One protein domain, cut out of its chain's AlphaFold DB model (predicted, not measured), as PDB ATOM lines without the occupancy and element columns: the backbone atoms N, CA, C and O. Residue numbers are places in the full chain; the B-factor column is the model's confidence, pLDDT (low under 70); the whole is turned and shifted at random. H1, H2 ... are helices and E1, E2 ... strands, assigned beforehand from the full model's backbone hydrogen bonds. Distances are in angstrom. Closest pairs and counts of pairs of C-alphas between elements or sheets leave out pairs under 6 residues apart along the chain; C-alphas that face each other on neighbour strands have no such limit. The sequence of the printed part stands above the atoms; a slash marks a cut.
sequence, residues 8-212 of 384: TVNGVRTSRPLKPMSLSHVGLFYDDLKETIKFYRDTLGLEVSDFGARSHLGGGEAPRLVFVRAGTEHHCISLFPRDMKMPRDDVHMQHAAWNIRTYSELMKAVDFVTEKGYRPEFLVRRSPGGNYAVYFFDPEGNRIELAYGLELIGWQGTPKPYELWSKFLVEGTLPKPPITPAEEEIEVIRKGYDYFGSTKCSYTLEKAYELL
ATOM      1  N   THR A   8     -31.864 -41.779 -19.594       89.94
ATOM      2  CA  THR A   8     -32.024 -40.724 -20.596       89.94
ATOM      3  C   THR A   8     -30.827 -39.797 -20.468       89.94
ATOM      4  O   THR A   8     -30.709 -39.049 -19.498       89.94
ATOM      5  N   VAL A   9     -29.923 -39.868 -21.440       89.12
ATOM      6  CA  VAL A   9     -28.690 -39.084 -21.501       89.12
ATOM      7  C   VAL A   9     -28.769 -38.231 -22.751       89.12
ATOM      8  O   VAL A   9     -28.904 -38.736 -23.862       89.12
ATOM      9  N   ASN A  10     -28.718 -36.915 -22.579       85.75
ATOM     10  CA  ASN A  10     -28.655 -35.985 -23.708       85.75
ATOM     11  C   ASN A  10     -29.893 -36.063 -24.618       85.75
ATOM     12  O   ASN A  10     -29.793 -35.885 -25.825       85.75
ATOM     13  N   GLY A  11     -31.060 -36.348 -24.021       85.94
ATOM     14  CA  GLY A  11     -32.326 -36.553 -24.736       85.94
ATOM     15  C   GLY A  11     -32.452 -37.921 -25.416       85.94
ATOM     16  O   GLY A  11     -33.461 -38.187 -26.057       85.94
ATOM     17  N   VAL A  12     -31.457 -38.802 -25.270       86.88
ATOM     18  CA  VAL A  12     -31.407 -40.118 -25.914       86.88
ATOM     19  C   VAL A  12     -31.478 -41.223 -24.866       86.88
ATOM     20  O   VAL A  12     -30.863 -41.144 -23.805       86.88
ATOM     21  N   ARG A  13     -32.234 -42.281 -25.169       89.38
ATOM     22  CA  ARG A  13     -32.336 -43.476 -24.325       89.38
ATOM     23  C   ARG A  13     -31.074 -44.327 -24.479       89.38
ATOM     24  O   ARG A  13     -30.742 -44.737 -25.588       89.38
ATOM     25  N   THR A  14     -30.391 -44.607 -23.375       89.31
ATOM     26  CA  THR A  14     -29.121 -45.346 -23.350       89.31
ATOM     27  C   THR A  14     -29.136 -46.425 -22.269       89.31
ATOM     28  O   THR A  14     -29.855 -46.341 -21.272       89.31
ATOM     29  N   SER A  15     -28.318 -47.461 -22.445       90.31
ATOM     30  CA  SER A  15     -28.109 -48.527 -21.452       90.31
ATOM     31  C   SER A  15     -27.186 -48.137 -20.294       90.31
ATOM     32  O   SER A  15     -27.072 -48.873 -19.320       90.31
ATOM     33  N   ARG A  16     -26.536 -46.977 -20.398       92.12
ATOM     34  CA  ARG A  16     -25.555 -46.440 -19.451       92.12
ATOM     35  C   ARG A  16     -25.821 -44.949 -19.209       92.12
ATOM     36  O   ARG A  16     -26.390 -44.311 -20.098       92.12
ATOM     37  N   PRO A  17     -25.395 -44.359 -18.086       93.31
ATOM     38  CA  PRO A  17     -25.676 -42.960 -17.778       93.31
ATOM     39  C   PRO A  17     -24.665 -41.968 -18.383       93.31
ATOM     40  O   PRO A  17     -24.577 -40.836 -17.916       93.31
ATOM     41  N   LEU A  18     -23.930 -42.375 -19.424       92.38
ATOM     42  CA  LEU A  18     -23.009 -41.528 -20.180       92.38
ATOM     43  C   LEU A  18     -23.162 -41.722 -21.693       92.38
ATOM     44  O   LEU A  18     -23.544 -42.798 -22.169       92.38
ATOM     45  N   LYS A  19     -22.844 -40.674 -22.447       91.25
ATOM     46  CA  LYS A  19     -22.741 -40.669 -23.901       91.25
ATOM     47  C   LYS A  19     -21.659 -39.659 -24.315       91.25
ATOM     48  O   LYS A  19     -21.971 -38.475 -24.470       91.25
ATOM     49  N   PRO A  20     -20.415 -40.121 -24.540       93.25
ATOM     50  CA  PRO A  20     -19.369 -39.299 -25.133       93.25
ATOM     51  C   PRO A  20     -19.849 -38.574 -26.396       93.25
ATOM     52  O   PRO A  20     -20.627 -39.120 -27.182       93.25
ATOM     53  N   MET A  21     -19.412 -37.329 -26.555       91.31
ATOM     54  CA  MET A  21     -19.834 -36.422 -27.624       91.31
ATOM     55  C   MET A  21     -18.862 -36.427 -28.799       91.31
ATOM     56  O   MET A  21     -19.304 -36.393 -29.943       91.31
ATOM     57  N   SER A  22     -17.565 -36.473 -28.502       92.12
ATOM     58  CA  SER A  22     -16.485 -36.567 -29.482       92.12
ATOM     59  C   SER A  22     -15.194 -37.041 -28.815       92.12
ATOM     60  O   SER A  22     -15.031 -36.922 -27.593       92.12
ATOM     61  N   LEU A  23     -14.255 -37.535 -29.621       95.06
ATOM     62  CA  LEU A  23     -12.838 -37.539 -29.259       95.06
ATOM     63  C   LEU A  23     -12.362 -36.090 -29.052       95.06
ATOM     64  O   LEU A  23     -12.593 -35.244 -29.914       95.06
ATOM     65  N   SER A  24     -11.727 -35.812 -27.911       94.62
ATOM     66  CA  SER A  24     -11.216 -34.480 -27.564       94.62
ATOM     67  C   SER A  24      -9.729 -34.362 -27.892       94.62
ATOM     68  O   SER A  24      -9.326 -33.595 -28.762       94.62
ATOM     69  N   HIS A  25      -8.899 -35.164 -27.229       96.12
ATOM     70  CA  HIS A  25      -7.450 -35.099 -27.377       96.12
ATOM     71  C   HIS A  25      -6.781 -36.415 -26.983       96.12
ATOM     72  O   HIS A  25      -7.406 -37.317 -26.418       96.12
ATOM     73  N   VAL A  26      -5.488 -36.519 -27.284       97.25
ATOM     74  CA  VAL A  26      -4.618 -37.596 -26.796       97.25
ATOM     75  C   VAL A  26      -3.454 -37.024 -25.997       97.25
ATOM     76  O   VAL A  26      -2.868 -36.008 -26.369       97.25
ATOM     77  N   GLY A  27      -3.113 -37.697 -24.909       96.25
ATOM     78  CA  GLY A  27      -1.954 -37.408 -24.085       96.25
ATOM     79  C   GLY A  27      -0.751 -38.235 -24.524       96.25
ATOM     80  O   GLY A  27      -0.795 -39.461 -24.438       96.25
ATOM     81  N   LEU A  28       0.330 -37.597 -24.964       96.81
ATOM     82  CA  LEU A  28       1.551 -38.255 -25.441       96.81
ATOM     83  C   LEU A  28       2.744 -37.941 -24.534       96.81
ATOM     84  O   LEU A  28       2.790 -36.891 -23.889       96.81
ATOM     85  N   PHE A  29       3.717 -38.850 -24.497       95.44
ATOM     86  CA  PHE A  29       4.967 -38.629 -23.771       95.44
ATOM     87  C   PHE A  29       6.029 -38.010 -24.670       95.44
ATOM     88  O   PHE A  29       6.104 -38.354 -25.845       95.44
ATOM     89  N   TYR A  30       6.883 -37.158 -24.114       95.12
ATOM     90  CA  TYR A  30       8.027 -36.598 -24.818       95.12
ATOM     91  C   TYR A  30       9.352 -36.814 -24.085       95.12
ATOM     92  O   TYR A  30       9.389 -36.898 -22.855       95.12
ATOM     93  N   ASP A  31      10.437 -36.842 -24.859       93.19
ATOM     94  CA  ASP A  31      11.814 -36.985 -24.375       93.19
ATOM     95  C   ASP A  31      12.538 -35.637 -24.254       93.19
ATOM     96  O   ASP A  31      13.151 -35.350 -23.227       93.19
ATOM     97  N   ASP A  32      12.412 -34.768 -25.263       91.19
ATOM     98  CA  ASP A  32      12.990 -33.418 -25.258       91.19
ATOM     99  C   ASP A  32      11.918 -32.356 -25.523       91.19
ATOM    100  O   ASP A  32      11.252 -32.352 -26.561       91.19
ATOM    101  N   LEU A  33      11.758 -31.426 -24.579       87.56
ATOM    102  CA  LEU A  33      10.732 -30.383 -24.643       87.56
ATOM    103  C   LEU A  33      10.924 -29.438 -25.840       87.56
ATOM    104  O   LEU A  33       9.948 -29.049 -26.485       87.56
ATOM    105  N   LYS A  34      12.167 -29.044 -26.141       87.06
ATOM    106  CA  LYS A  34      12.467 -28.055 -27.185       87.06
ATOM    107  C   LYS A  34      12.212 -28.640 -28.567       87.06
ATOM    108  O   LYS A  34      11.539 -27.999 -29.376       87.06
ATOM    109  N   GLU A  35      12.694 -29.854 -28.819       92.00
ATOM    110  CA  GLU A  35      12.462 -30.552 -30.085       92.00
ATOM    111  C   GLU A  35      10.984 -30.901 -30.267       92.00
ATOM    112  O   GLU A  35      10.446 -30.729 -31.360       92.00
ATOM    113  N   THR A  36      10.285 -31.270 -29.192       92.75
ATOM    114  CA  THR A  36       8.837 -31.528 -29.225       92.75
ATOM    115  C   THR A  36       8.046 -30.288 -29.638       92.75
ATOM    116  O   THR A  36       7.233 -30.349 -30.562       92.75
ATOM    117  N   ILE A  37       8.305 -29.131 -29.019       89.25
ATOM    118  CA  ILE A  37       7.615 -27.880 -29.370       89.25
ATOM    119  C   ILE A  37       7.924 -27.480 -30.809       89.25
ATOM    120  O   ILE A  37       7.011 -27.175 -31.572       89.25
ATOM    121  N   LYS A  38       9.197 -27.518 -31.205       89.31
ATOM    122  CA  LYS A  38       9.629 -27.235 -32.579       89.31
ATOM    123  C   LYS A  38       8.944 -28.162 -33.586       89.31
ATOM    124  O   LYS A  38       8.514 -27.711 -34.645       89.31
ATOM    125  N   PHE A  39       8.777 -29.440 -33.265       94.56
ATOM    126  CA  PHE A  39       8.070 -30.370 -34.135       94.56
ATOM    127  C   PHE A  39       6.582 -30.021 -34.261       94.56
ATOM    128  O   PHE A  39       6.117 -29.709 -35.357       94.56
ATOM    129  N   TYR A  40       5.829 -29.991 -33.160       94.94
ATOM    130  CA  TYR A  40       4.379 -29.777 -33.232       94.94
ATOM    131  C   TYR A  40       4.005 -28.365 -33.719       94.94
ATOM    132  O   TYR A  40       3.091 -28.223 -34.533       94.94
ATOM    133  N   ARG A  41       4.740 -27.326 -33.301       89.94
ATOM    134  CA  ARG A  41       4.487 -25.924 -33.674       89.94
ATOM    135  C   ARG A  41       5.085 -25.549 -35.029       89.94
ATOM    136  O   ARG A  41       4.391 -25.055 -35.921       89.94
ATOM    137  N   ASP A  42       6.389 -25.758 -35.196       87.56
ATOM    138  CA  ASP A  42       7.103 -25.240 -36.367       87.56
ATOM    139  C   ASP A  42       7.013 -26.198 -37.550       87.56
ATOM    140  O   ASP A  42       6.888 -25.732 -38.679       87.56
ATOM    141  N   THR A  43       7.002 -27.511 -37.308       92.06
ATOM    142  CA  THR A  43       6.946 -28.520 -38.379       92.06
ATOM    143  C   THR A  43       5.501 -28.856 -38.754       92.06
ATOM    144  O   THR A  43       5.101 -28.620 -39.893       92.06
ATOM    145  N   LEU A  44       4.676 -29.317 -37.806       93.81
ATOM    146  CA  LEU A  44       3.284 -29.718 -38.078       93.81
ATOM    147  C   LEU A  44       2.289 -28.558 -38.128       93.81
ATOM    148  O   LEU A  44       1.274 -28.640 -38.816       93.81
ATOM    149  N   GLY A  45       2.581 -27.461 -37.439       89.94
ATOM    150  CA  GLY A  45       1.765 -26.256 -37.512       89.94
ATOM    151  C   GLY A  45       0.571 -26.180 -36.611       89.94
ATOM    152  O   GLY A  45      -0.350 -25.420 -36.904       89.94
ATOM    153  N   LEU A  46       0.622 -26.931 -35.523       92.31
ATOM    154  CA  LEU A  46      -0.270 -26.738 -34.402       92.31
ATOM    155  C   LEU A  46       0.113 -25.470 -33.639       92.31
ATOM    156  O   LEU A  46       1.229 -24.953 -33.738       92.31
ATOM    157  N   GLU A  47      -0.828 -24.973 -32.853       88.12
ATOM    158  CA  GLU A  47      -0.616 -23.815 -31.994       88.12
ATOM    159  C   GLU A  47      -0.438 -24.296 -30.555       88.12
ATOM    160  O   GLU A  47      -1.155 -25.188 -30.106       88.12
ATOM    161  N   VAL A  48       0.535 -23.737 -29.835       87.25
ATOM    162  CA  VAL A  48       0.666 -23.997 -28.398       87.25
ATOM    163  C   VAL A  48      -0.356 -23.128 -27.687       87.25
ATOM    164  O   VAL A  48      -0.269 -21.903 -27.756       87.25
ATOM    165  N   SER A  49      -1.314 -23.763 -27.028       85.06
ATOM    166  CA  SER A  49      -2.354 -23.058 -26.285       85.06
ATOM    167  C   SER A  49      -1.894 -22.677 -24.903       85.06
ATOM    168  O   SER A  49      -2.236 -21.601 -24.452       85.06
ATOM    169  N   ASP A  50      -1.140 -23.551 -24.234       81.69
ATOM    170  CA  ASP A  50      -0.728 -23.322 -22.855       81.69
ATOM    171  C   ASP A  50       0.441 -24.217 -22.446       81.69
ATOM    172  O   ASP A  50       0.734 -25.248 -23.065       81.69
ATOM    173  N   PHE A  51       1.058 -23.842 -21.328       79.38
ATOM    174  CA  PHE A  51       2.061 -24.637 -20.635       79.38
ATOM    175  C   PHE A  51       1.655 -24.884 -19.183       79.38
ATOM    176  O   PHE A  51       1.220 -23.970 -18.486       79.38
ATOM    177  N   GLY A  52       1.867 -26.103 -18.689       70.94
ATOM    178  CA  GLY A  52       1.749 -26.419 -17.263       70.94
ATOM    179  C   GLY A  52       3.115 -26.419 -16.573       70.94
ATOM    180  O   GLY A  52       4.024 -27.153 -16.978       70.94
ATOM    181  N   ALA A  53       3.273 -25.618 -15.515       59.12
ATOM    182  CA  ALA A  53       4.486 -25.574 -14.694       59.12
ATOM    183  C   ALA A  53       4.503 -26.660 -13.601       59.12
ATOM    184  O   ALA A  53       3.469 -27.017 -13.034       59.12
ATOM    185  N   ARG A  54       5.698 -27.157 -13.245       49.06
ATOM    186  CA  ARG A  54       5.888 -28.131 -12.150       49.06
ATOM    187  C   ARG A  54       5.807 -27.501 -10.749       49.06
ATOM    188  O   ARG A  54       5.748 -28.239  -9.770       49.06
ATOM    189  N   SER A  55       5.674 -26.179 -10.602       47.56
ATOM    190  CA  SER A  55       5.300 -25.564  -9.310       47.56
ATOM    191  C   SER A  55       3.979 -26.120  -8.747       47.56
ATOM    192  O   SER A  55       3.763 -26.091  -7.539       47.56
ATOM    193  N   HIS A  56       3.145 -26.726  -9.595       45.56
ATOM    194  CA  HIS A  56       1.933 -27.452  -9.216       45.56
ATOM    195  C   HIS A  56       2.127 -28.922  -8.806       45.56
ATOM    196  O   HIS A  56       1.188 -29.533  -8.309       45.56
ATOM    197  N   LEU A  57       3.319 -29.490  -9.016       44.00
ATOM    198  CA  LEU A  57       3.671 -30.899  -8.770       44.00
ATOM    199  C   LEU A  57       5.026 -31.047  -8.035       44.00
ATOM    200  O   LEU A  57       5.637 -32.112  -8.057       44.00
ATOM    201  N   GLY A  58       5.529 -29.971  -7.417       37.84
ATOM    202  CA  GLY A  58       6.771 -29.962  -6.635       37.84
ATOM    203  C   GLY A  58       8.069 -30.092  -7.451       37.84
ATOM    204  O   GLY A  58       8.720 -31.137  -7.436       37.84
ATOM    205  N   GLY A  59       8.507 -29.021  -8.127       40.56
ATOM    206  CA  GLY A  59       9.904 -28.901  -8.580       40.56
ATOM    207  C   GLY A  59      10.175 -27.976  -9.773       40.56
ATOM    208  O   GLY A  59       9.776 -28.268 -10.887       40.56
ATOM    209  N   GLY A  60      10.975 -26.931  -9.568       49.94
ATOM    210  CA  GLY A  60      11.619 -26.153 -10.638       49.94
ATOM    211  C   GLY A  60      10.729 -25.165 -11.408       49.94
ATOM    212  O   GLY A  60       9.502 -25.203 -11.335       49.94
ATOM    213  N   GLU A  61      11.384 -24.259 -12.142       53.94
ATOM    214  CA  GLU A  61      10.754 -23.112 -12.816       53.94
ATOM    215  C   GLU A  61      10.312 -23.363 -14.267       53.94
ATOM    216  O   GLU A  61       9.540 -22.572 -14.806       53.94
ATOM    217  N   ALA A  62      10.782 -24.438 -14.908       56.81
ATOM    218  CA  ALA A  62      10.483 -24.708 -16.312       56.81
ATOM    219  C   ALA A  62       9.106 -25.387 -16.495       56.81
ATOM    220  O   ALA A  62       8.744 -26.271 -15.703       56.81
ATOM    221  N   PRO A  63       8.342 -25.025 -17.544       66.81
ATOM    222  CA  PRO A  63       7.126 -25.738 -17.905       66.81
ATOM    223  C   PRO A  63       7.455 -27.179 -18.297       66.81
ATOM    224  O   PRO A  63       8.442 -27.434 -18.983       66.81
ATOM    225  N   ARG A  64       6.631 -28.127 -17.855       76.94
ATOM    226  CA  ARG A  64       6.805 -29.553 -18.175       76.94
ATOM    227  C   ARG A  64       5.631 -30.132 -18.945       76.94
ATOM    228  O   ARG A  64       5.804 -31.162 -19.581       76.94
ATOM    229  N   LEU A  65       4.467 -29.495 -18.905       85.25
ATOM    230  CA  LEU A  65       3.311 -29.895 -19.702       85.25
ATOM    231  C   LEU A  65       3.138 -28.918 -20.856       85.25
ATOM    232  O   LEU A  65       3.252 -27.712 -20.638       85.25
ATOM    233  N   VAL A  66       2.839 -29.425 -22.049       87.94
ATOM    234  CA  VAL A  66       2.553 -28.591 -23.224       87.94
ATOM    235  C   VAL A  66       1.208 -28.988 -23.802       87.94
ATOM    236  O   VAL A  66       0.946 -30.167 -24.018       87.94
ATOM    237  N   PHE A  67       0.364 -28.003 -24.071       91.06
ATOM    238  CA  PHE A  67      -0.951 -28.207 -24.663       91.06
ATOM    239  C   PHE A  67      -0.938 -27.614 -26.064       91.06
ATOM    240  O   PHE A  67      -0.676 -26.421 -26.226       91.06
ATOM    241  N   VAL A  68      -1.184 -28.442 -27.080       93.25
ATOM    242  CA  VAL A  68      -1.182 -28.009 -28.483       93.25
ATOM    243  C   VAL A  68      -2.530 -28.271 -29.137       93.25
ATOM    244  O   VAL A  68      -3.165 -29.305 -28.905       93.25
ATOM    245  N   ARG A  69      -2.979 -27.324 -29.959       92.69
ATOM    246  CA  ARG A  69      -4.296 -27.347 -30.597       92.69
ATOM    247  C   ARG A  69      -4.244 -27.279 -32.111       92.69
ATOM    248  O   ARG A  69      -3.369 -26.649 -32.709       92.69
ATOM    249  N   ALA A  70      -5.279 -27.870 -32.691       90.62
ATOM    250  CA  ALA A  70      -5.767 -27.599 -34.026       90.62
ATOM    251  C   ALA A  70      -7.158 -26.965 -33.879       90.62
ATOM    252  O   ALA A  70      -8.042 -27.550 -33.259       90.62
ATOM    253  N   GLY A  71      -7.346 -25.751 -34.397       87.56
ATOM    254  CA  GLY A  71      -8.627 -25.045 -34.295       87.56
ATOM    255  C   GLY A  71      -8.839 -24.340 -32.953       87.56
ATOM    256  O   GLY A  71      -7.909 -23.726 -32.429       87.56
ATOM    257  N   THR A  72     -10.082 -24.362 -32.463       89.25
ATOM    258  CA  THR A  72     -10.543 -23.561 -31.317       89.25
ATOM    259  C   THR A  72     -10.601 -24.326 -30.003       89.25
ATOM    260  O   THR A  72     -10.571 -23.684 -28.967       89.25
ATOM    261  N   GLU A  73     -10.669 -25.659 -29.981       91.06
ATOM    262  CA  GLU A  73     -10.541 -26.386 -28.709       91.06
ATOM    263  C   GLU A  73      -9.166 -26.110 -28.084       91.06
ATOM    264  O   GLU A  73      -8.163 -25.997 -28.794       91.06
ATOM    265  N   HIS A  74      -9.104 -25.998 -26.754       90.38
ATOM    266  CA  HIS A  74      -7.870 -25.647 -26.050       90.38
ATOM    267  C   HIS A  74      -6.711 -26.572 -26.404       90.38
ATOM    268  O   HIS A  74      -5.574 -26.123 -26.464       90.38
ATOM    269  N   HIS A  75      -6.944 -27.857 -26.635       94.31
ATOM    270  CA  HIS A  75      -5.907 -28.739 -27.151       94.31
ATOM    271  C   HIS A  75      -6.505 -29.968 -27.817       94.31
ATOM    272  O   HIS A  75      -7.560 -30.445 -27.420       94.31
ATOM    273  N   CYS A  76      -5.777 -30.490 -28.801       95.44
ATOM    274  CA  CYS A  76      -6.002 -31.810 -29.384       95.44
ATOM    275  C   CYS A  76      -4.869 -32.790 -29.026       95.44
ATOM    276  O   CYS A  76      -5.008 -33.995 -29.236       95.44
ATOM    277  N   ILE A  77      -3.751 -32.291 -28.475       97.12
ATOM    278  CA  ILE A  77      -2.678 -33.100 -27.885       97.12
ATOM    279  C   ILE A  77      -2.215 -32.445 -26.581       97.12
ATOM    280  O   ILE A  77      -1.953 -31.240 -26.538       97.12
ATOM    281  N   SER A  78      -2.076 -33.248 -25.534       94.38
ATOM    282  CA  SER A  78      -1.404 -32.879 -24.289       94.38
ATOM    283  C   SER A  78      -0.082 -33.650 -24.184       94.38
ATOM    284  O   SER A  78      -0.022 -34.854 -24.414       94.38
ATOM    285  N   LEU A  79       1.016 -32.955 -23.910       94.62
ATOM    286  CA  LEU A  79       2.372 -33.507 -23.945       94.62
ATOM    287  C   LEU A  79       2.963 -33.531 -22.538       94.62
ATOM    288  O   LEU A  79       3.016 -32.503 -21.856       94.62
ATOM    289  N   PHE A  80       3.431 -34.707 -22.126       92.31
ATOM    290  CA  PHE A  80       3.940 -35.000 -20.788       92.31
ATOM    291  C   PHE A  80       5.384 -35.497 -20.872       92.31
ATOM    292  O   PHE A  80       5.706 -36.236 -21.795       92.31
ATOM    293  N   PRO A  81       6.272 -35.151 -19.932       90.81
ATOM    294  CA  PRO A  81       7.634 -35.660 -19.975       90.81
ATOM    295  C   PRO A  81       7.620 -37.161 -19.658       90.81
ATOM    296  O   PRO A  81       6.836 -37.607 -18.817       90.81
ATOM    297  N   ARG A  82       8.470 -37.949 -20.319       90.44
ATOM    298  CA  ARG A  82       8.477 -39.415 -20.175       90.44
ATOM    299  C   ARG A  82       8.785 -39.899 -18.753       90.44
ATOM    300  O   ARG A  82       8.308 -40.951 -18.352       90.44
ATOM    301  N   ASP A  83       9.541 -39.130 -17.977       87.88
ATOM    302  CA  ASP A  83       9.842 -39.402 -16.564       87.88
ATOM    303  C   ASP A  83       8.703 -38.996 -15.603       87.88
ATOM    304  O   ASP A  83       8.863 -39.059 -14.381       87.88
ATOM    305  N   MET A  84       7.545 -38.559 -16.118       85.50
ATOM    306  CA  MET A  84       6.356 -38.353 -15.297       85.50
ATOM    307  C   MET A  84       5.911 -39.681 -14.681       85.50
ATOM    308  O   MET A  84       5.620 -40.646 -15.384       85.50
ATOM    309  N   LYS A  85       5.785 -39.706 -13.351       83.25
ATOM    310  CA  LYS A  85       5.266 -40.868 -12.632       83.25
ATOM    311  C   LYS A  85       3.828 -41.161 -13.062       83.25
ATOM    312  O   LYS A  85       2.944 -40.326 -12.874       83.25
ATOM    313  N   MET A  86       3.609 -42.372 -13.556       84.94
ATOM    314  CA  MET A  86       2.291 -42.903 -13.881       84.94
ATOM    315  C   MET A  86       1.837 -43.906 -12.810       84.94
ATOM    316  O   MET A  86       2.667 -44.448 -12.079       84.94
ATOM    317  N   PRO A  87       0.526 -44.185 -12.694       81.50
ATOM    318  CA  PRO A  87       0.023 -45.239 -11.809       81.50
ATOM    319  C   PRO A  87       0.504 -46.649 -12.191       81.50
ATOM    320  O   PRO A  87       0.357 -47.575 -11.394       81.50
ATOM    321  N   ARG A  88       1.032 -46.820 -13.411       83.69
ATOM    322  CA  ARG A  88       1.573 -48.069 -13.953       83.69
ATOM    323  C   ARG A  88       2.749 -47.777 -14.891       83.69
ATOM    324  O   ARG A  88       2.743 -46.740 -15.553       83.69
ATOM    325  N   ASP A  89       3.694 -48.708 -14.987       81.25
ATOM    326  CA  ASP A  89       4.916 -48.555 -15.797       81.25
ATOM    327  C   ASP A  89       4.749 -49.023 -17.257       81.25
ATOM    328  O   ASP A  89       5.586 -48.732 -18.107       81.25
ATOM    329  N   ASP A  90       3.662 -49.735 -17.571       79.94
ATOM    330  CA  ASP A  90       3.351 -50.303 -18.892       79.94
ATOM    331  C   ASP A  90       2.552 -49.349 -19.804       79.94
ATOM    332  O   ASP A  90       1.982 -49.755 -20.816       79.94
ATOM    333  N   VAL A  91       2.499 -48.061 -19.458       82.62
ATOM    334  CA  VAL A  91       1.670 -47.066 -20.145       82.62
ATOM    335  C   VAL A  91       2.447 -46.408 -21.288       82.62
ATOM    336  O   VAL A  91       3.392 -45.656 -21.070       82.62
ATOM    337  N   HIS A  92       2.011 -46.644 -22.527       83.38
ATOM    338  CA  HIS A  92       2.656 -46.103 -23.736       83.38
ATOM    339  C   HIS A  92       2.087 -44.757 -24.221       83.38
ATOM    340  O   HIS A  92       2.687 -44.089 -25.057       83.38
ATOM    341  N   MET A  93       0.923 -44.365 -23.711       92.69
ATOM    342  CA  MET A  93       0.225 -43.112 -24.002       92.69
ATOM    343  C   MET A  93      -0.361 -42.618 -22.689       92.69
ATOM    344  O   MET A  93      -0.952 -43.419 -21.972       92.69
ATOM    345  N   GLN A  94      -0.241 -41.324 -22.381       92.56
ATOM    346  CA  GLN A  94      -0.716 -40.801 -21.102       92.56
ATOM    347  C   GLN A  94      -2.219 -41.041 -20.953       92.56
ATOM    348  O   GLN A  94      -2.610 -41.664 -19.971       92.56
ATOM    349  N   HIS A  95      -3.033 -40.605 -21.924       94.69
ATOM    350  CA  HIS A  95      -4.475 -40.868 -21.971       94.69
ATOM    351  C   HIS A  95      -5.076 -40.655 -23.368       94.69
ATOM    352  O   HIS A  95      -4.480 -40.004 -24.220       94.69
ATOM    353  N   ALA A  96      -6.298 -41.142 -23.582       96.62
ATOM    354  CA  ALA A  96      -7.186 -40.681 -24.649       96.62
ATOM    355  C   ALA A  96      -8.460 -40.076 -24.045       96.62
ATOM    356  O   ALA A  96      -9.143 -40.733 -23.256       96.62
ATOM    357  N   ALA A  97      -8.773 -38.834 -24.416       95.75
ATOM    358  CA  ALA A  97      -9.819 -38.039 -23.790       95.75
ATOM    359  C   ALA A  97     -11.086 -37.927 -24.634       95.75
ATOM    360  O   ALA A  97     -11.039 -37.676 -25.839       95.75
ATOM    361  N   TRP A  98     -12.233 -38.039 -23.972       96.81
ATOM    362  CA  TRP A  98     -13.551 -37.992 -24.588       96.81
ATOM    363  C   TRP A  98     -14.408 -36.903 -23.953       96.81
ATOM    364  O   TRP A  98     -14.593 -36.874 -22.735       96.81
ATOM    365  N   ASN A  99     -14.977 -36.036 -24.791       94.56
ATOM    366  CA  ASN A  99     -15.846 -34.956 -24.339       94.56
ATOM    367  C   ASN A  99     -17.177 -35.516 -23.810       94.56
ATOM    368  O   ASN A  99     -17.877 -36.265 -24.493       94.56
ATOM    369  N   ILE A 100     -17.559 -35.095 -22.611       93.06
ATOM    370  CA  ILE A 100     -18.844 -35.325 -21.957       93.06
ATOM    371  C   ILE A 100     -19.608 -34.005 -21.932       93.06
ATOM    372  O   ILE A 100     -19.045 -32.939 -21.691       93.06
ATOM    373  N   ARG A 101     -20.918 -34.060 -22.182       90.56
ATOM    374  CA  ARG A 101     -21.701 -32.848 -22.439       90.56
ATOM    375  C   ARG A 101     -21.976 -32.020 -21.189       90.56
ATOM    376  O   ARG A 101     -22.099 -30.803 -21.281       90.56
ATOM    377  N   THR A 102     -22.153 -32.662 -20.037       87.62
ATOM    378  CA  THR A 102     -22.523 -31.965 -18.795       87.62
ATOM    379  C   THR A 102     -21.760 -32.501 -17.594       87.62
ATOM    380  O   THR A 102     -21.469 -33.692 -17.515       87.62
ATOM    381  N   TYR A 103     -21.530 -31.644 -16.601       85.94
ATOM    382  CA  TYR A 103     -20.944 -32.054 -15.327       85.94
ATOM    383  C   TYR A 103     -21.745 -33.169 -14.630       85.94
ATOM    384  O   TYR A 103     -21.175 -34.127 -14.117       85.94
ATOM    385  N   SER A 104     -23.083 -33.087 -14.644       86.62
ATOM    386  CA  SER A 104     -23.936 -34.133 -14.056       86.62
ATOM    387  C   SER A 104     -23.766 -35.481 -14.759       86.62
ATOM    388  O   SER A 104     -23.757 -36.515 -14.098       86.62
ATOM    389  N   GLU A 105     -23.620 -35.481 -16.086       91.19
ATOM    390  CA  GLU A 105     -23.320 -36.693 -16.853       91.19
ATOM    391  C   GLU A 105     -21.946 -37.260 -16.486       91.19
ATOM    392  O   GLU A 105     -21.843 -38.461 -16.266       91.19
ATOM    393  N   LEU A 106     -20.926 -36.407 -16.333       90.44
ATOM    394  CA  LEU A 106     -19.595 -36.825 -15.888       90.44
ATOM    395  C   LEU A 106     -19.659 -37.513 -14.519       90.44
ATOM    396  O   LEU A 106     -19.130 -38.608 -14.356       90.44
ATOM    397  N   MET A 107     -20.375 -36.924 -13.558       88.56
ATOM    398  CA  MET A 107     -20.532 -37.512 -12.225       88.56
ATOM    399  C   MET A 107     -21.291 -38.841 -12.243       88.56
ATOM    400  O   MET A 107     -20.879 -39.796 -11.594       88.56
ATOM    401  N   LYS A 108     -22.352 -38.954 -13.046       91.25
ATOM    402  CA  LYS A 108     -23.050 -40.238 -13.211       91.25
ATOM    403  C   LYS A 108     -22.180 -41.284 -13.914       91.25
ATOM    404  O   LYS A 108     -22.322 -42.472 -13.638       91.25
ATOM    405  N   ALA A 109     -21.303 -40.862 -14.828       92.38
ATOM    406  CA  ALA A 109     -20.340 -41.746 -15.474       92.38
ATOM    407  C   ALA A 109     -19.366 -42.328 -14.444       92.38
ATOM    408  O   ALA A 109     -19.134 -43.532 -14.463       92.38
ATOM    409  N   VAL A 110     -18.866 -41.498 -13.523       90.31
ATOM    410  CA  VAL A 110     -18.013 -41.913 -12.398       90.31
ATOM    411  C   VAL A 110     -18.684 -42.992 -11.552       90.31
ATOM    412  O   VAL A 110     -18.092 -44.054 -11.341       90.31
ATOM    413  N   ASP A 111     -19.917 -42.749 -11.100       91.62
ATOM    414  CA  ASP A 111     -20.663 -43.713 -10.284       91.62
ATOM    415  C   ASP A 111     -20.836 -45.040 -11.037       91.62
ATOM    416  O   ASP A 111     -20.571 -46.117 -10.505       91.62
ATOM    417  N   PHE A 112     -21.199 -44.960 -12.320       94.69
ATOM    418  CA  PHE A 112     -21.409 -46.128 -13.166       94.69
ATOM    419  C   PHE A 112     -20.141 -46.946 -13.404       94.69
ATOM    420  O   PHE A 112     -20.175 -48.166 -13.260       94.69
ATOM    421  N   VAL A 113     -19.015 -46.322 -13.768       94.38
ATOM    422  CA  VAL A 113     -17.774 -47.082 -13.993       94.38
ATOM    423  C   VAL A 113     -17.266 -47.696 -12.686       94.38
ATOM    424  O   VAL A 113     -16.757 -48.817 -12.708       94.38
ATOM    425  N   THR A 114     -17.491 -47.028 -11.549       92.94
ATOM    426  CA  THR A 114     -17.188 -47.563 -10.213       92.94
ATOM    427  C   THR A 114     -18.046 -48.791  -9.900       92.94
ATOM    428  O   THR A 114     -17.513 -49.828  -9.513       92.94
ATOM    429  N   GLU A 115     -19.360 -48.731 -10.148       95.00
ATOM    430  CA  GLU A 115     -20.279 -49.874  -9.998       95.00
ATOM    431  C   GLU A 115     -19.875 -51.057 -10.897       95.00
ATOM    432  O   GLU A 115     -20.021 -52.221 -10.525       95.00
ATOM    433  N   LYS A 116     -19.316 -50.777 -12.082       95.19
ATOM    434  CA  LYS A 116     -18.784 -51.793 -13.005       95.19
ATOM    435  C   LYS A 116     -17.393 -52.318 -12.631       95.19
ATOM    436  O   LYS A 116     -16.857 -53.143 -13.368       95.19
ATOM    437  N   GLY A 117     -16.835 -51.892 -11.498       94.31
ATOM    438  CA  GLY A 117     -15.570 -52.392 -10.956       94.31
ATOM    439  C   GLY A 117     -14.317 -51.695 -11.490       94.31
ATOM    440  O   GLY A 117     -13.209 -52.143 -11.194       94.31
ATOM    441  N   TYR A 118     -14.462 -50.610 -12.256       93.50
ATOM    442  CA  TYR A 118     -13.332 -49.757 -12.630       93.50
ATOM    443  C   TYR A 118     -12.975 -48.830 -11.468       93.50
ATOM    444  O   TYR A 118     -13.791 -48.560 -10.590       93.50
ATOM    445  N   ARG A 119     -11.732 -48.345 -11.456       89.81
ATOM    446  CA  ARG A 119     -11.227 -47.436 -10.421       89.81
ATOM    447  C   ARG A 119     -10.952 -46.066 -11.032       89.81
ATOM    448  O   ARG A 119      -9.894 -45.898 -11.635       89.81
ATOM    449  N   PRO A 120     -11.885 -45.112 -10.906       87.75
ATOM    450  CA  PRO A 120     -11.632 -43.730 -11.272       87.75
ATOM    451  C   PRO A 120     -10.483 -43.125 -10.470       87.75
ATOM    452  O   PRO A 120     -10.457 -43.188  -9.243       87.75
ATOM    453  N   GLU A 121      -9.557 -42.497 -11.175       82.00
ATOM    454  CA  GLU A 121      -8.566 -41.590 -10.629       82.00
ATOM    455  C   GLU A 121      -9.129 -40.167 -10.719       82.00
ATOM    456  O   GLU A 121      -9.357 -39.620 -11.805       82.00
ATOM    457  N   PHE A 122      -9.378 -39.552  -9.566       65.88
ATOM    458  CA  PHE A 122      -9.887 -38.187  -9.502       65.88
ATOM    459  C   PHE A 122      -8.733 -37.203  -9.451       65.88
ATOM    460  O   PHE A 122      -8.209 -36.960  -8.370       65.88
ATOM    461  N   LEU A 123      -8.349 -36.623 -10.592       59.59
ATOM    462  CA  LEU A 123      -7.443 -35.474 -10.604       59.59
ATOM    463  C   LEU A 123      -7.426 -34.750 -11.962       59.59
ATOM    464  O   LEU A 123      -6.539 -35.018 -12.749       59.59
ATOM    465  N   VAL A 124      -8.359 -33.819 -12.219       59.66
ATOM    466  CA  VAL A 124      -8.070 -32.446 -12.711       59.66
ATOM    467  C   VAL A 124      -9.292 -31.524 -12.489       59.66
ATOM    468  O   VAL A 124     -10.424 -31.866 -12.830       59.66
ATOM    469  N   ARG A 125      -9.064 -30.337 -11.904       61.16
ATOM    470  CA  ARG A 125     -10.041 -29.236 -11.818       61.16
ATOM    471  C   ARG A 125      -9.352 -27.931 -12.187       61.16
ATOM    472  O   ARG A 125      -8.425 -27.537 -11.479       61.16
ATOM    473  N   ARG A 126      -9.869 -27.236 -13.208       60.28
ATOM    474  CA  ARG A 126      -9.372 -25.919 -13.649       60.28
ATOM    475  C   ARG A 126      -7.838 -25.902 -13.775       60.28
ATOM    476  O   ARG A 126      -7.190 -25.054 -13.176       60.28
ATOM    477  N   SER A 127      -7.276 -26.893 -14.465       66.81
ATOM    478  CA  SER A 127      -5.889 -26.874 -14.954       66.81
ATOM    479  C   SER A 127      -5.841 -26.132 -16.306       66.81
ATOM    480  O   SER A 127      -6.877 -25.580 -16.693       66.81
ATOM    481  N   PRO A 128      -4.722 -26.128 -17.061       72.75
ATOM    482  CA  PRO A 128      -4.746 -25.675 -18.453       72.75
ATOM    483  C   PRO A 128      -5.919 -26.314 -19.210       72.75
ATOM    484  O   PRO A 128      -6.143 -27.519 -19.075       72.75
ATOM    485  N   GLY A 129      -6.699 -25.507 -19.930       77.56
ATOM    486  CA  GLY A 129      -7.931 -25.929 -20.608       77.56
ATOM    487  C   GLY A 129      -9.204 -25.909 -19.768       77.56
ATOM    488  O   GLY A 129     -10.284 -26.096 -20.321       77.56
ATOM    489  N   GLY A 130      -9.121 -25.664 -18.460       76.50
ATOM    490  CA  GLY A 130     -10.280 -25.411 -17.601       76.50
ATOM    491  C   GLY A 130     -11.210 -26.608 -17.349       76.50
ATOM    492  O   GLY A 130     -12.125 -26.485 -16.528       76.50
ATOM    493  N   ASN A 131     -10.981 -27.753 -17.998       80.62
ATOM    494  CA  ASN A 131     -11.870 -28.905 -17.950       80.62
ATOM    495  C   ASN A 131     -11.907 -29.572 -16.571       80.62
ATOM    496  O   ASN A 131     -10.977 -29.514 -15.761       80.62
ATOM    497  N   TYR A 132     -13.032 -30.231 -16.323       84.00
ATOM    498  CA  TYR A 132     -13.166 -31.272 -15.317       84.00
ATOM    499  C   TYR A 132     -12.829 -32.591 -15.987       84.00
ATOM    500  O   TYR A 132     -13.422 -32.903 -17.018       84.00
ATOM    501  N   ALA A 133     -11.923 -33.360 -15.396       86.25
ATOM    502  CA  ALA A 133     -11.529 -34.645 -15.945       86.25
ATOM    503  C   ALA A 133     -11.579 -35.743 -14.888       86.25
ATOM    504  O   ALA A 133     -11.249 -35.526 -13.717       86.25
ATOM    505  N   VAL A 134     -11.966 -36.937 -15.322       88.50
ATOM    506  CA  VAL A 134     -11.770 -38.171 -14.566       88.50
ATOM    507  C   VAL A 134     -11.042 -39.175 -15.437       88.50
ATOM    508  O   VAL A 134     -11.389 -39.352 -16.607       88.50
ATOM    509  N   TYR A 135     -10.047 -39.831 -14.850       91.31
ATOM    510  CA  TYR A 135      -9.263 -40.850 -15.528       91.31
ATOM    511  C   TYR A 135      -9.639 -42.232 -15.017       91.31
ATOM    512  O   TYR A 135     -10.038 -42.388 -13.869       91.31
ATOM    513  N   PHE A 136      -9.518 -43.247 -15.855       93.06
ATOM    514  CA  PHE A 136      -9.527 -44.651 -15.447       93.06
ATOM    515  C   PHE A 136      -8.901 -45.490 -16.555       93.06
ATOM    516  O   PHE A 136      -8.693 -45.010 -17.667       93.06
ATOM    517  N   PHE A 137      -8.601 -46.749 -16.264       94.38
ATOM    518  CA  PHE A 137      -7.995 -47.646 -17.238       94.38
ATOM    519  C   PHE A 137      -9.034 -48.507 -17.946       94.38
ATOM    520  O   PHE A 137      -9.992 -48.990 -17.336       94.38
ATOM    521  N   ASP A 138      -8.808 -48.723 -19.236       95.12
ATOM    522  CA  ASP A 138      -9.482 -49.765 -19.991       95.12
ATOM    523  C   ASP A 138      -8.975 -51.173 -19.578       95.12
ATOM    524  O   ASP A 138      -8.028 -51.305 -18.792       95.12
ATOM    525  N   PRO A 139      -9.601 -52.256 -20.071       94.69
ATOM    526  CA  PRO A 139      -9.210 -53.624 -19.734       94.69
ATOM    527  C   PRO A 139      -7.776 -54.042 -20.084       94.69
ATOM    528  O   PRO A 139      -7.312 -55.047 -19.539       94.69
ATOM    529  N   GLU A 140      -7.116 -53.323 -20.993       92.38
ATOM    530  CA  GLU A 140      -5.758 -53.577 -21.489       92.38
ATOM    531  C   GLU A 140      -4.732 -52.602 -20.877       92.38
ATOM    532  O   GLU A 140      -3.553 -52.669 -21.206       92.38
ATOM    533  N   GLY A 141      -5.156 -51.720 -19.962       90.88
ATOM    534  CA  GLY A 141      -4.274 -50.793 -19.252       90.88
ATOM    535  C   GLY A 141      -4.040 -49.453 -19.955       90.88
ATOM    536  O   GLY A 141      -3.203 -48.681 -19.490       90.88
ATOM    537  N   ASN A 142      -4.782 -49.115 -21.016       92.94
ATOM    538  CA  ASN A 142      -4.727 -47.762 -21.581       92.94
ATOM    539  C   ASN A 142      -5.573 -46.814 -20.733       92.94
ATOM    540  O   ASN A 142      -6.709 -47.124 -20.364       92.94
ATOM    541  N   ARG A 143      -5.031 -45.636 -20.428       93.12
ATOM    542  CA  ARG A 143      -5.740 -44.632 -19.634       93.12
ATOM    543  C   ARG A 143      -6.736 -43.874 -20.507       93.12
ATOM    544  O   ARG A 143      -6.411 -43.404 -21.598       93.12
ATOM    545  N   ILE A 144      -7.945 -43.724 -20.001       94.50
ATOM    546  CA  ILE A 144      -9.047 -43.010 -20.631       94.50
ATOM    547  C   ILE A 144      -9.377 -41.806 -19.771       94.50
ATOM    548  O   ILE A 144      -9.442 -41.925 -18.550       94.50
ATOM    549  N   GLU A 145      -9.605 -40.666 -20.410       94.69
ATOM    550  CA  GLU A 145     -10.123 -39.463 -19.774       94.69
ATOM    551  C   GLU A 145     -11.566 -39.216 -20.232       94.69
ATOM    552  O   GLU A 145     -11.869 -39.239 -21.427       94.69
ATOM    553  N   LEU A 146     -12.465 -38.957 -19.285       94.00
ATOM    554  CA  LEU A 146     -13.751 -38.324 -19.564       94.00
ATOM    555  C   LEU A 146     -13.655 -36.862 -19.137       94.00
ATOM    556  O   LEU A 146     -13.426 -36.581 -17.959       94.00
ATOM    557  N   ALA A 147     -13.839 -35.952 -20.088       91.06
ATOM    558  CA  ALA A 147     -13.622 -34.525 -19.900       91.06
ATOM    559  C   ALA A 147     -14.924 -33.738 -20.071       91.06
ATOM    560  O   ALA A 147     -15.671 -33.960 -21.018       91.06
ATOM    561  N   TYR A 148     -15.196 -32.778 -19.192       89.00
ATOM    562  CA  TYR A 148     -16.287 -31.817 -19.338       89.00
ATOM    563  C   TYR A 148     -15.747 -30.389 -19.295       89.00
ATOM    564  O   TYR A 148     -15.004 -30.029 -18.382       89.00
ATOM    565  N   GLY A 149     -16.194 -29.560 -20.241       85.69
ATOM    566  CA  GLY A 149     -15.925 -28.123 -20.230       85.69
ATOM    567  C   GLY A 149     -14.502 -27.753 -20.640       85.69
ATOM    568  O   GLY A 149     -13.948 -26.823 -20.061       85.69
ATOM    569  N   LEU A 150     -13.915 -28.478 -21.602       88.56
ATOM    570  CA  LEU A 150     -12.672 -28.042 -22.232       88.56
ATOM    571  C   LEU A 150     -12.886 -26.677 -22.886       88.56
ATOM    572  O   LEU A 150     -13.846 -26.475 -23.630       88.56
ATOM    573  N   GLU A 151     -12.005 -25.740 -22.563       86.06
ATOM    574  CA  GLU A 151     -12.077 -24.371 -23.040       86.06
ATOM    575  C   GLU A 151     -12.021 -24.300 -24.570       86.06
ATOM    576  O   GLU A 151     -11.284 -25.038 -25.230       86.06
ATOM    577  N   LEU A 152     -12.794 -23.367 -25.126       87.75
ATOM    578  CA  LEU A 152     -12.649 -22.931 -26.504       87.75
ATOM    579  C   LEU A 152     -11.850 -21.628 -26.521       87.75
ATOM    580  O   LEU A 152     -12.273 -20.626 -25.948       87.75
ATOM    581  N   ILE A 153     -10.719 -21.645 -27.211       83.31
ATOM    582  CA  ILE A 153      -9.888 -20.481 -27.478       83.31
ATOM    583  C   ILE A 153     -10.635 -19.557 -28.438       83.31
ATOM    584  O   ILE A 153     -10.976 -19.932 -29.566       83.31
ATOM    585  N   GLY A 154     -10.905 -18.342 -27.963       74.69
ATOM    586  CA  GLY A 154     -11.606 -17.309 -28.719       74.69
ATOM    587  C   GLY A 154     -10.738 -16.634 -29.783       74.69
ATOM    588  O   GLY A 154      -9.577 -16.972 -30.000       74.69
ATOM    589  N   TRP A 155     -11.300 -15.609 -30.427       73.38
ATOM    590  CA  TRP A 155     -10.677 -14.867 -31.535       73.38
ATOM    591  C   TRP A 155      -9.320 -14.235 -31.213       73.38
ATOM    592  O   TRP A 155      -8.524 -14.003 -32.118       73.38
ATOM    593  N   GLN A 156      -9.057 -13.959 -29.938       72.19
ATOM    594  CA  GLN A 156      -7.779 -13.413 -29.493       72.19
ATOM    595  C   GLN A 156      -6.655 -14.461 -29.440       72.19
ATOM    596  O   GLN A 156      -5.490 -14.099 -29.309       72.19
ATOM    597  N   GLY A 157      -6.980 -15.753 -29.559       74.19
ATOM    598  CA  GLY A 157      -5.994 -16.835 -29.598       74.19
ATOM    599  C   GLY A 157      -5.364 -17.184 -28.247       74.19
ATOM    600  O   GLY A 157      -4.499 -18.057 -28.202       74.19
ATOM    601  N   THR A 158      -5.788 -16.529 -27.165       74.12
ATOM    602  CA  THR A 158      -5.264 -16.696 -25.805       74.12
ATOM    603  C   THR A 158      -6.201 -17.546 -24.939       74.12
ATOM    604  O   THR A 158      -7.416 -17.347 -25.019       74.12
ATOM    605  N   PRO A 159      -5.666 -18.459 -24.108       77.31
ATOM    606  CA  PRO A 159      -6.453 -19.198 -23.122       77.31
ATOM    607  C   PRO A 159      -6.833 -18.313 -21.928       77.31
ATOM    608  O   PRO A 159      -6.292 -17.216 -21.744       77.31
ATOM    609  N   LYS A 160      -7.713 -18.831 -21.068       74.31
ATOM    610  CA  LYS A 160      -8.006 -18.253 -19.756       74.31
ATOM    611  C   LYS A 160      -6.722 -18.038 -18.943       74.31
ATOM    612  O   LYS A 160      -5.863 -18.923 -18.894       74.31
ATOM    613  N   PRO A 161      -6.606 -16.901 -18.234       69.25
ATOM    614  CA  PRO A 161      -5.423 -16.606 -17.443       69.25
ATOM    615  C   PRO A 161      -5.202 -17.633 -16.327       69.25
ATOM    616  O   PRO A 161      -6.143 -18.175 -15.735       69.25
ATOM    617  N   TYR A 162      -3.924 -17.850 -16.019       67.56
ATOM    618  CA  TYR A 162      -3.430 -18.789 -15.011       67.56
ATOM    619  C   TYR A 162      -4.105 -18.617 -13.643       67.56
ATOM    620  O   TYR A 162      -4.342 -19.574 -12.916       67.56
ATOM    621  N   GLU A 163      -4.447 -17.392 -13.268       67.69
ATOM    622  CA  GLU A 163      -5.007 -17.041 -11.965       67.69
ATOM    623  C   GLU A 163      -6.456 -17.518 -11.774       67.69
ATOM    624  O   GLU A 163      -6.980 -17.515 -10.653       67.69
ATOM    625  N   LEU A 164      -7.101 -17.969 -12.854       65.56
ATOM    626  CA  LEU A 164      -8.393 -18.656 -12.814       65.56
ATOM    627  C   LEU A 164      -8.253 -20.155 -12.584       65.56
ATOM    628  O   LEU A 164      -9.238 -20.817 -12.223       65.56
ATOM    629  N   TRP A 165      -7.046 -20.693 -12.751       70.12
ATOM    630  CA  TRP A 165      -6.773 -22.082 -12.449       70.12
ATOM    631  C   TRP A 165      -6.945 -22.296 -10.949       70.12
ATOM    632  O   TRP A 165      -6.453 -21.533 -10.112       70.12
ATOM    633  N   SER A 166      -7.685 -23.335 -10.574       58.56
ATOM    634  CA  SER A 166      -7.764 -23.695  -9.164       58.56
ATOM    635  C   SER A 166      -6.573 -24.560  -8.799       58.56
ATOM    636  O   SER A 166      -6.127 -25.357  -9.617       58.56
ATOM    637  N   LYS A 167      -6.087 -24.435  -7.556       52.84
ATOM    638  CA  LYS A 167      -5.091 -25.364  -7.004       52.84
ATOM    639  C   LYS A 167      -5.506 -26.798  -7.359       52.84
ATOM    640  O   LYS A 167      -6.659 -27.167  -7.119       52.84
ATOM    641  N   PHE A 168      -4.580 -27.536  -7.973       50.78
ATOM    642  CA  PHE A 168      -4.746 -28.934  -8.365       50.78
ATOM    643  C   PHE A 168      -5.380 -29.727  -7.213       50.78
ATOM    644  O   PHE A 168      -5.111 -29.451  -6.043       50.78
ATOM    645  N   LEU A 169      -6.287 -30.637  -7.568       50.44
ATOM    646  CA  LEU A 169      -7.190 -31.339  -6.656       50.44
ATOM    647  C   LEU A 169      -6.508 -31.898  -5.402       50.44
ATOM    648  O   LEU A 169      -5.392 -32.408  -5.441       50.44
ATOM    649  N   VAL A 170      -7.262 -31.854  -4.303       44.91
ATOM    650  CA  VAL A 170      -7.013 -32.663  -3.111       44.91
ATOM    651  C   VAL A 170      -7.507 -34.074  -3.421       44.91
ATOM    652  O   VAL A 170      -8.690 -34.267  -3.720       44.91
ATOM    653  N   GLU A 171      -6.593 -35.038  -3.372       47.69
ATOM    654  CA  GLU A 171      -6.872 -36.467  -3.507       47.69
ATOM    655  C   GLU A 171      -8.059 -36.876  -2.613       47.69
ATOM    656  O   GLU A 171      -8.150 -36.476  -1.452       47.69
ATOM    657  N   GLY A 172      -9.010 -37.636  -3.165       50.69
ATOM    658  CA  GLY A 172     -10.137 -38.187  -2.400       50.69
ATOM    659  C   GLY A 172     -11.355 -37.274  -2.201       50.69
ATOM    660  O   GLY A 172     -12.270 -37.662  -1.477       50.69
ATOM    661  N   THR A 173     -11.429 -36.100  -2.843       55.19
ATOM    662  CA  THR A 173     -12.653 -35.272  -2.841       55.19
ATOM    663  C   THR A 173     -13.239 -35.113  -4.241       55.19
ATOM    664  O   THR A 173     -12.528 -34.786  -5.190       55.19
ATOM    665  N   LEU A 174     -14.553 -35.336  -4.374       58.22
ATOM    666  CA  LEU A 174     -15.270 -35.041  -5.613       58.22
ATOM    667  C   LEU A 174     -15.101 -33.553  -5.960       58.22
ATOM    668  O   LEU A 174     -15.207 -32.708  -5.059       58.22
ATOM    669  N   PRO A 175     -14.866 -33.198  -7.237       59.03
ATOM    670  CA  PRO A 175     -14.838 -31.800  -7.628       59.03
ATOM    671  C   PRO A 175     -16.159 -31.126  -7.230       59.03
ATOM    672  O   PRO A 175     -17.235 -31.721  -7.277       59.03
ATOM    673  N   LYS A 176     -16.097 -29.868  -6.786       63.91
ATOM    674  CA  LYS A 176     -17.325 -29.081  -6.613       63.91
ATOM    675  C   LYS A 176     -17.954 -28.850  -7.994       63.91
ATOM    676  O   LYS A 176     -17.192 -28.691  -8.953       63.91
ATOM    677  N   PRO A 177     -19.294 -28.777  -8.098       66.75
ATOM    678  CA  PRO A 177     -19.952 -28.382  -9.335       66.75
ATOM    679  C   PRO A 177     -19.355 -27.087  -9.910       66.75
ATOM    680  O   PRO A 177     -18.909 -26.226  -9.140       66.75
ATOM    681  N   PRO A 178     -19.332 -26.934 -11.246       68.94
ATOM    682  CA  PRO A 178     -18.916 -25.687 -11.867       68.94
ATOM    683  C   PRO A 178     -19.841 -24.550 -11.427       68.94
ATOM    684  O   PRO A 178     -21.056 -24.730 -11.345       68.94
ATOM    685  N   ILE A 179     -19.258 -23.380 -11.169       69.50
ATOM    686  CA  ILE A 179     -20.017 -22.126 -11.181       69.50
ATOM    687  C   ILE A 179     -20.371 -21.792 -12.633       69.50
ATOM    688  O   ILE A 179     -19.724 -22.281 -13.565       69.50
ATOM    689  N   THR A 180     -21.405 -20.991 -12.833       67.62
ATOM    690  CA  THR A 180     -21.800 -20.552 -14.173       67.62
ATOM    691  C   THR A 180     -20.688 -19.724 -14.832       67.62
ATOM    692  O   THR A 180     -19.914 -19.078 -14.122       67.62
ATOM    693  N   PRO A 181     -20.613 -19.675 -16.178       65.75
ATOM    694  CA  PRO A 181     -19.687 -18.774 -16.868       65.75
ATOM    695  C   PRO A 181     -19.817 -17.315 -16.404       65.75
ATOM    696  O   PRO A 181     -18.811 -16.661 -16.182       65.75
ATOM    697  N   ALA A 182     -21.040 -16.839 -16.141       63.47
ATOM    698  CA  ALA A 182     -21.284 -15.490 -15.626       63.47
ATOM    699  C   ALA A 182     -20.731 -15.277 -14.203       63.47
ATOM    700  O   ALA A 182     -20.195 -14.219 -13.885       63.47
ATOM    701  N   GLU A 183     -20.842 -16.272 -13.321       71.50
ATOM    702  CA  GLU A 183     -20.226 -16.201 -11.990       71.50
ATOM    703  C   GLU A 183     -18.699 -16.247 -12.072       71.50
ATOM    704  O   GLU A 183     -18.031 -15.558 -11.301       71.50
ATOM    705  N   GLU A 184     -18.151 -17.023 -13.011       70.56
ATOM    706  CA  GLU A 184     -16.720 -17.034 -13.305       70.56
ATOM    707  C   GLU A 184     -16.267 -15.650 -13.790       70.56
ATOM    708  O   GLU A 184     -15.360 -15.086 -13.190       70.56
ATOM    709  N   GLU A 185     -16.960 -15.049 -14.764       65.88
ATOM    710  CA  GLU A 185     -16.749 -13.673 -15.250       65.88
ATOM    711  C   GLU A 185     -16.739 -12.646 -14.118       65.88
ATOM    712  O   GLU A 185     -15.813 -11.844 -13.999       65.88
ATOM    713  N   ILE A 186     -17.745 -12.689 -13.241       71.38
ATOM    714  CA  ILE A 186     -17.841 -11.785 -12.091       71.38
ATOM    715  C   ILE A 186     -16.668 -12.002 -11.126       71.38
ATOM    716  O   ILE A 186     -16.132 -11.028 -10.596       71.38
ATOM    717  N   GLU A 187     -16.252 -13.248 -10.882       73.06
ATOM    718  CA  GLU A 187     -15.072 -13.562 -10.065       73.06
ATOM    719  C   GLU A 187     -13.792 -12.984 -10.692       73.06
ATOM    720  O   GLU A 187     -12.971 -12.407  -9.975       73.06
ATOM    721  N   VAL A 188     -13.643 -13.089 -12.016       66.62
ATOM    722  CA  VAL A 188     -12.498 -12.573 -12.785       66.62
ATOM    723  C   VAL A 188     -12.427 -11.050 -12.695       66.62
ATOM    724  O   VAL A 188     -11.404 -10.506 -12.272       66.62
ATOM    725  N   ILE A 189     -13.540 -10.373 -12.994       67.56
ATOM    726  CA  ILE A 189     -13.661  -8.911 -12.935       67.56
ATOM    727  C   ILE A 189     -13.395  -8.414 -11.511       67.56
ATOM    728  O   ILE A 189     -12.646  -7.459 -11.317       67.56
ATOM    729  N   ARG A 190     -13.947  -9.082 -10.487       74.62
ATOM    730  CA  ARG A 190     -13.709  -8.727  -9.074       74.62
ATOM    731  C   ARG A 190     -12.248  -8.848  -8.664       74.62
ATOM    732  O   ARG A 190     -11.806  -8.094  -7.803       74.62
ATOM    733  N   LYS A 191     -11.508  -9.791  -9.246       67.56
ATOM    734  CA  LYS A 191     -10.068  -9.949  -9.009       67.56
ATOM    735  C   LYS A 191      -9.211  -9.000  -9.858       67.56
ATOM    736  O   LYS A 191      -7.996  -8.993  -9.689       67.56
ATOM    737  N   GLY A 192      -9.823  -8.189 -10.724       65.56
ATOM    738  CA  GLY A 192      -9.133  -7.219 -11.574       65.56
ATOM    739  C   GLY A 192      -8.458  -7.831 -12.803       65.56
ATOM    740  O   GLY A 192      -7.583  -7.195 -13.385       65.56
ATOM    741  N   TYR A 193      -8.835  -9.053 -13.186       64.00
ATOM    742  CA  TYR A 193      -8.336  -9.692 -14.401       64.00
ATOM    743  C   TYR A 193      -9.222  -9.339 -15.597       64.00
ATOM    744  O   TYR A 193     -10.435  -9.164 -15.462       64.00
ATOM    745  N   ASP A 194      -8.616  -9.266 -16.779       60.72
ATOM    746  CA  ASP A 194      -9.359  -9.123 -18.024       60.72
ATOM    747  C   ASP A 194      -9.892 -10.490 -18.470       60.72
ATOM    748  O   ASP A 194      -9.120 -11.392 -18.796       60.72
ATOM    749  N   TYR A 195     -11.216 -10.644 -18.462       56.75
ATOM    750  CA  TYR A 195     -11.882 -11.873 -18.888       56.75
ATOM    751  C   TYR A 195     -11.871 -12.066 -20.408       56.75
ATOM    752  O   TYR A 195     -11.828 -13.198 -20.884       56.75
ATOM    753  N   PHE A 196     -11.916 -10.969 -21.167       52.50
ATOM    754  CA  PHE A 196     -11.984 -10.996 -22.629       52.50
ATOM    755  C   PHE A 196     -10.624 -10.797 -23.289       52.50
ATOM    756  O   PHE A 196     -10.556 -10.866 -24.510       52.50
ATOM    757  N   GLY A 197      -9.578 -10.612 -22.485       50.59
ATOM    758  CA  GLY A 197      -8.189 -10.520 -22.890       50.59
ATOM    759  C   GLY A 197      -7.788  -9.115 -23.341       50.59
ATOM    760  O   GLY A 197      -8.270  -8.557 -24.329       50.59
ATOM    761  N   SER A 198      -6.805  -8.572 -22.630       40.12
ATOM    762  CA  SER A 198      -5.935  -7.528 -23.134       40.12
ATOM    763  C   SER A 198      -4.528  -7.739 -22.572       40.12
ATOM    764  O   SER A 198      -4.269  -7.755 -21.371       40.12
ATOM    765  N   THR A 199      -3.590  -7.903 -23.502       40.59
ATOM    766  CA  THR A 199      -2.130  -7.737 -23.379       40.59
ATOM    767  C   THR A 199      -1.263  -8.757 -22.643       40.59
ATOM    768  O   THR A 199      -0.063  -8.726 -22.903       40.59
ATOM    769  N   LYS A 200      -1.780  -9.672 -21.815       38.19
ATOM    770  CA  LYS A 200      -0.925 -10.698 -21.183       38.19
ATOM    771  C   LYS A 200      -1.284 -12.101 -21.646       38.19
ATOM    772  O   LYS A 200      -2.426 -12.534 -21.506       38.19
ATOM    773  N   CYS A 201      -0.294 -12.802 -22.198       44.78
ATOM    774  CA  CYS A 201      -0.357 -14.255 -22.332       44.78
ATOM    775  C   CYS A 201      -0.546 -14.845 -20.925       44.78
ATOM    776  O   CYS A 201      -0.226 -14.183 -19.933       44.78
ATOM    777  N   SER A 202      -1.022 -16.090 -20.798       52.19
ATOM    778  CA  SER A 202      -0.901 -16.769 -19.503       52.19
ATOM    779  C   SER A 202       0.557 -16.623 -19.029       52.19
ATOM    780  O   SER A 202       1.487 -16.736 -19.831       52.19
ATOM    781  N   TYR A 203       0.783 -16.289 -17.751       48.28
ATOM    782  CA  TYR A 203       2.137 -16.106 -17.191       48.28
ATOM    783  C   TYR A 203       3.073 -17.274 -17.565       48.28
ATOM    784  O   TYR A 203       4.274 -17.109 -17.779       48.28
ATOM    785  N   THR A 204       2.492 -18.466 -17.699       54.47
ATOM    786  CA  THR A 204       3.139 -19.686 -18.168       54.47
ATOM    787  C   THR A 204       3.584 -19.625 -19.630       54.47
ATOM    788  O   THR A 204       4.685 -20.087 -19.900       54.47
ATOM    789  N   LEU A 205       2.813 -19.053 -20.561       57.84
ATOM    790  CA  LEU A 205       3.223 -18.850 -21.959       57.84
ATOM    791  C   LEU A 205       4.367 -17.836 -22.093       57.84
ATOM    792  O   LEU A 205       5.339 -18.130 -22.787       57.84
ATOM    793  N   GLU A 206       4.294 -16.680 -21.423       59.34
ATOM    794  CA  GLU A 206       5.356 -15.656 -21.500       59.34
ATOM    795  C   GLU A 206       6.684 -16.219 -20.977       59.34
ATOM    796  O   GLU A 206       7.683 -16.233 -21.697       59.34
ATOM    797  N   LYS A 207       6.664 -16.810 -19.775       58.66
ATOM    798  CA  LYS A 207       7.848 -17.429 -19.161       58.66
ATOM    799  C   LYS A 207       8.346 -18.650 -19.942       58.66
ATOM    800  O   LYS A 207       9.547 -18.901 -20.016       58.66
ATOM    801  N   ALA A 208       7.446 -19.424 -20.552       62.66
ATOM    802  CA  ALA A 208       7.831 -20.529 -21.422       62.66
ATOM    803  C   ALA A 208       8.619 -20.032 -22.639       62.66
ATOM    804  O   ALA A 208       9.652 -20.615 -22.957       62.66
ATOM    805  N   TYR A 209       8.188 -18.947 -23.288       63.66
ATOM    806  CA  TYR A 209       8.884 -18.382 -24.449       63.66
ATOM    807  C   TYR A 209      10.179 -17.631 -24.114       63.66
ATOM    808  O   TYR A 209      11.009 -17.458 -25.001       63.66
ATOM    809  N   GLU A 210      10.410 -17.252 -22.855       62.84
ATOM    810  CA  GLU A 210      11.743 -16.827 -22.398       62.84
ATOM    811  C   GLU A 210      12.747 -17.997 -22.383       62.84
ATOM    812  O   GLU A 210      13.939 -17.811 -22.623       62.84
ATOM    813  N   LEU A 211      12.271 -19.221 -22.120       58.44
ATOM    814  CA  LEU A 211      13.094 -20.431 -21.971       58.44
ATOM    815  C   LEU A 211      13.150 -21.302 -23.238       58.44
ATOM    816  O   LEU A 211      14.000 -22.193 -23.365       58.44
ATOM    817  N   LEU A 212      12.225 -21.073 -24.165       64.19
ATOM    818  CA  LEU A 212      11.998 -21.874 -25.362       64.19
ATOM    819  C   LEU A 212      12.164 -21.004 -26.609       64.19
ATOM    820  O   LEU A 212      11.914 -19.804 -26.558       64.19
TER     821      LEU A 212
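What this domain is: This is residues 8 to 212 of the 384 residues of an uncharacterized protein of Thaumarchaeota archaeon (UniProt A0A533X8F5). Picture one seven-stranded sheet, strongly twisted and curled like part of a barrel but left open, with helices packed on it: H1 over E4 and E5, H4 across the E3 edge and H2 over E8 and E7 at the other edge. H3 lies off the sheet between the long stretches 149 to 180 and 191 to 202, and a small hook holding E1 lies at the end of the longest axis opposite H4. The printed part has 205 residues with four named helices and eight named strands, in the order E1 E2 H1 E3 E4 E5 E6 H2 E7 E8 H3 H4. The sheet runs E3 E4 E5 E2 E6 E8 E7 and is mixed; the class is mixed helices and strands, though under half of the residues are in named elements. The whole is compact, with a radius of gyration of the C-alphas of 17.2 A and spans of 50 by 43 by 31 A.

Where its parts are: Begin near Val 12, C-alpha at (-31.407, -40.118, -25.914), where E1, residues 12 to 14, starts. Then find C-alpha 22 at (-16.485, -36.567, -29.482); from there E2, residues 22 to 30, runs 25.0 A. H1, residues 33 to 43, follows over 14.4 A, then E3, residues 47 to 53, over 18.1 A, and E4, residues 63 to 69, over 17.2 A. Next come the shorter E5, residues 77 to 81, and E6, residues 95 to 99. H2, residues 103 to 115, is the longest helix at 18.6 A. E7 is residues 132 to 137 and E8 residues 143 to 148. H3, residues 181 to 190, comes after a long link, and H4, residues 203 to 211, ends at C-alpha 211, (13.094, -20.431, -21.971).

How they stand to each other: Look first at E2 inside the sheet: it is parallel to E5, with N 28 and O 78 2.8 A apart, and antiparallel to E6, with N 27 and O 95 2.8 A apart. On the E5 side you reach the meander E3 E4 E5, each strand the antiparallel neighbour of the one before; N 79 and O 66 are 2.8 A apart, and N 49 and O 67 also 2.8 A. On the E6 side, E8 is parallel to E6, with N 98 and O 145 2.8 A apart, and forms a hairpin with edge strand E7, where N 144 and O 136 are 2.8 A apart. E2, H1 and E3 make a split strand-helix-strand unit, two strands running the same way with E4 and E5 between them; its crossover is right-handed. H1, H2 and H4 are on one face of the sheet, giving two layers, one of strands and one of helices. H1 runs along the strands at a height over the sheet of 9.4 A; its closest C-alphas to E4 are Tyr 40 and Val 68, 7.5 A. H2 runs along E7 at 17 degrees on the local plane; C-alphas Tyr 103 and Tyr 148 are its closest to E8, 6.2 A. H4 runs across E3 at 86 degrees on the local plane; the closest C-alphas are Phe 51 and Thr 204, 5.6 A. H3 is not on the sheet, and E1 pairs with no named strand. In H1, H2, H3 and H4 every O i to N i+4 pair is within hydrogen-bond range.

The domain as a whole: The C-alphas farthest apart, Arg 13 and Glu 210, are 51.5 A apart. The printed part has no cut. The links E5 to E6, H2 to E7, E8 to H3 and H3 to H4 are long. The mean pLDDT of the printed part is 78.8; look for values under 70 at residues 53 to 63, 166 to 182 and 191 to 212, among others.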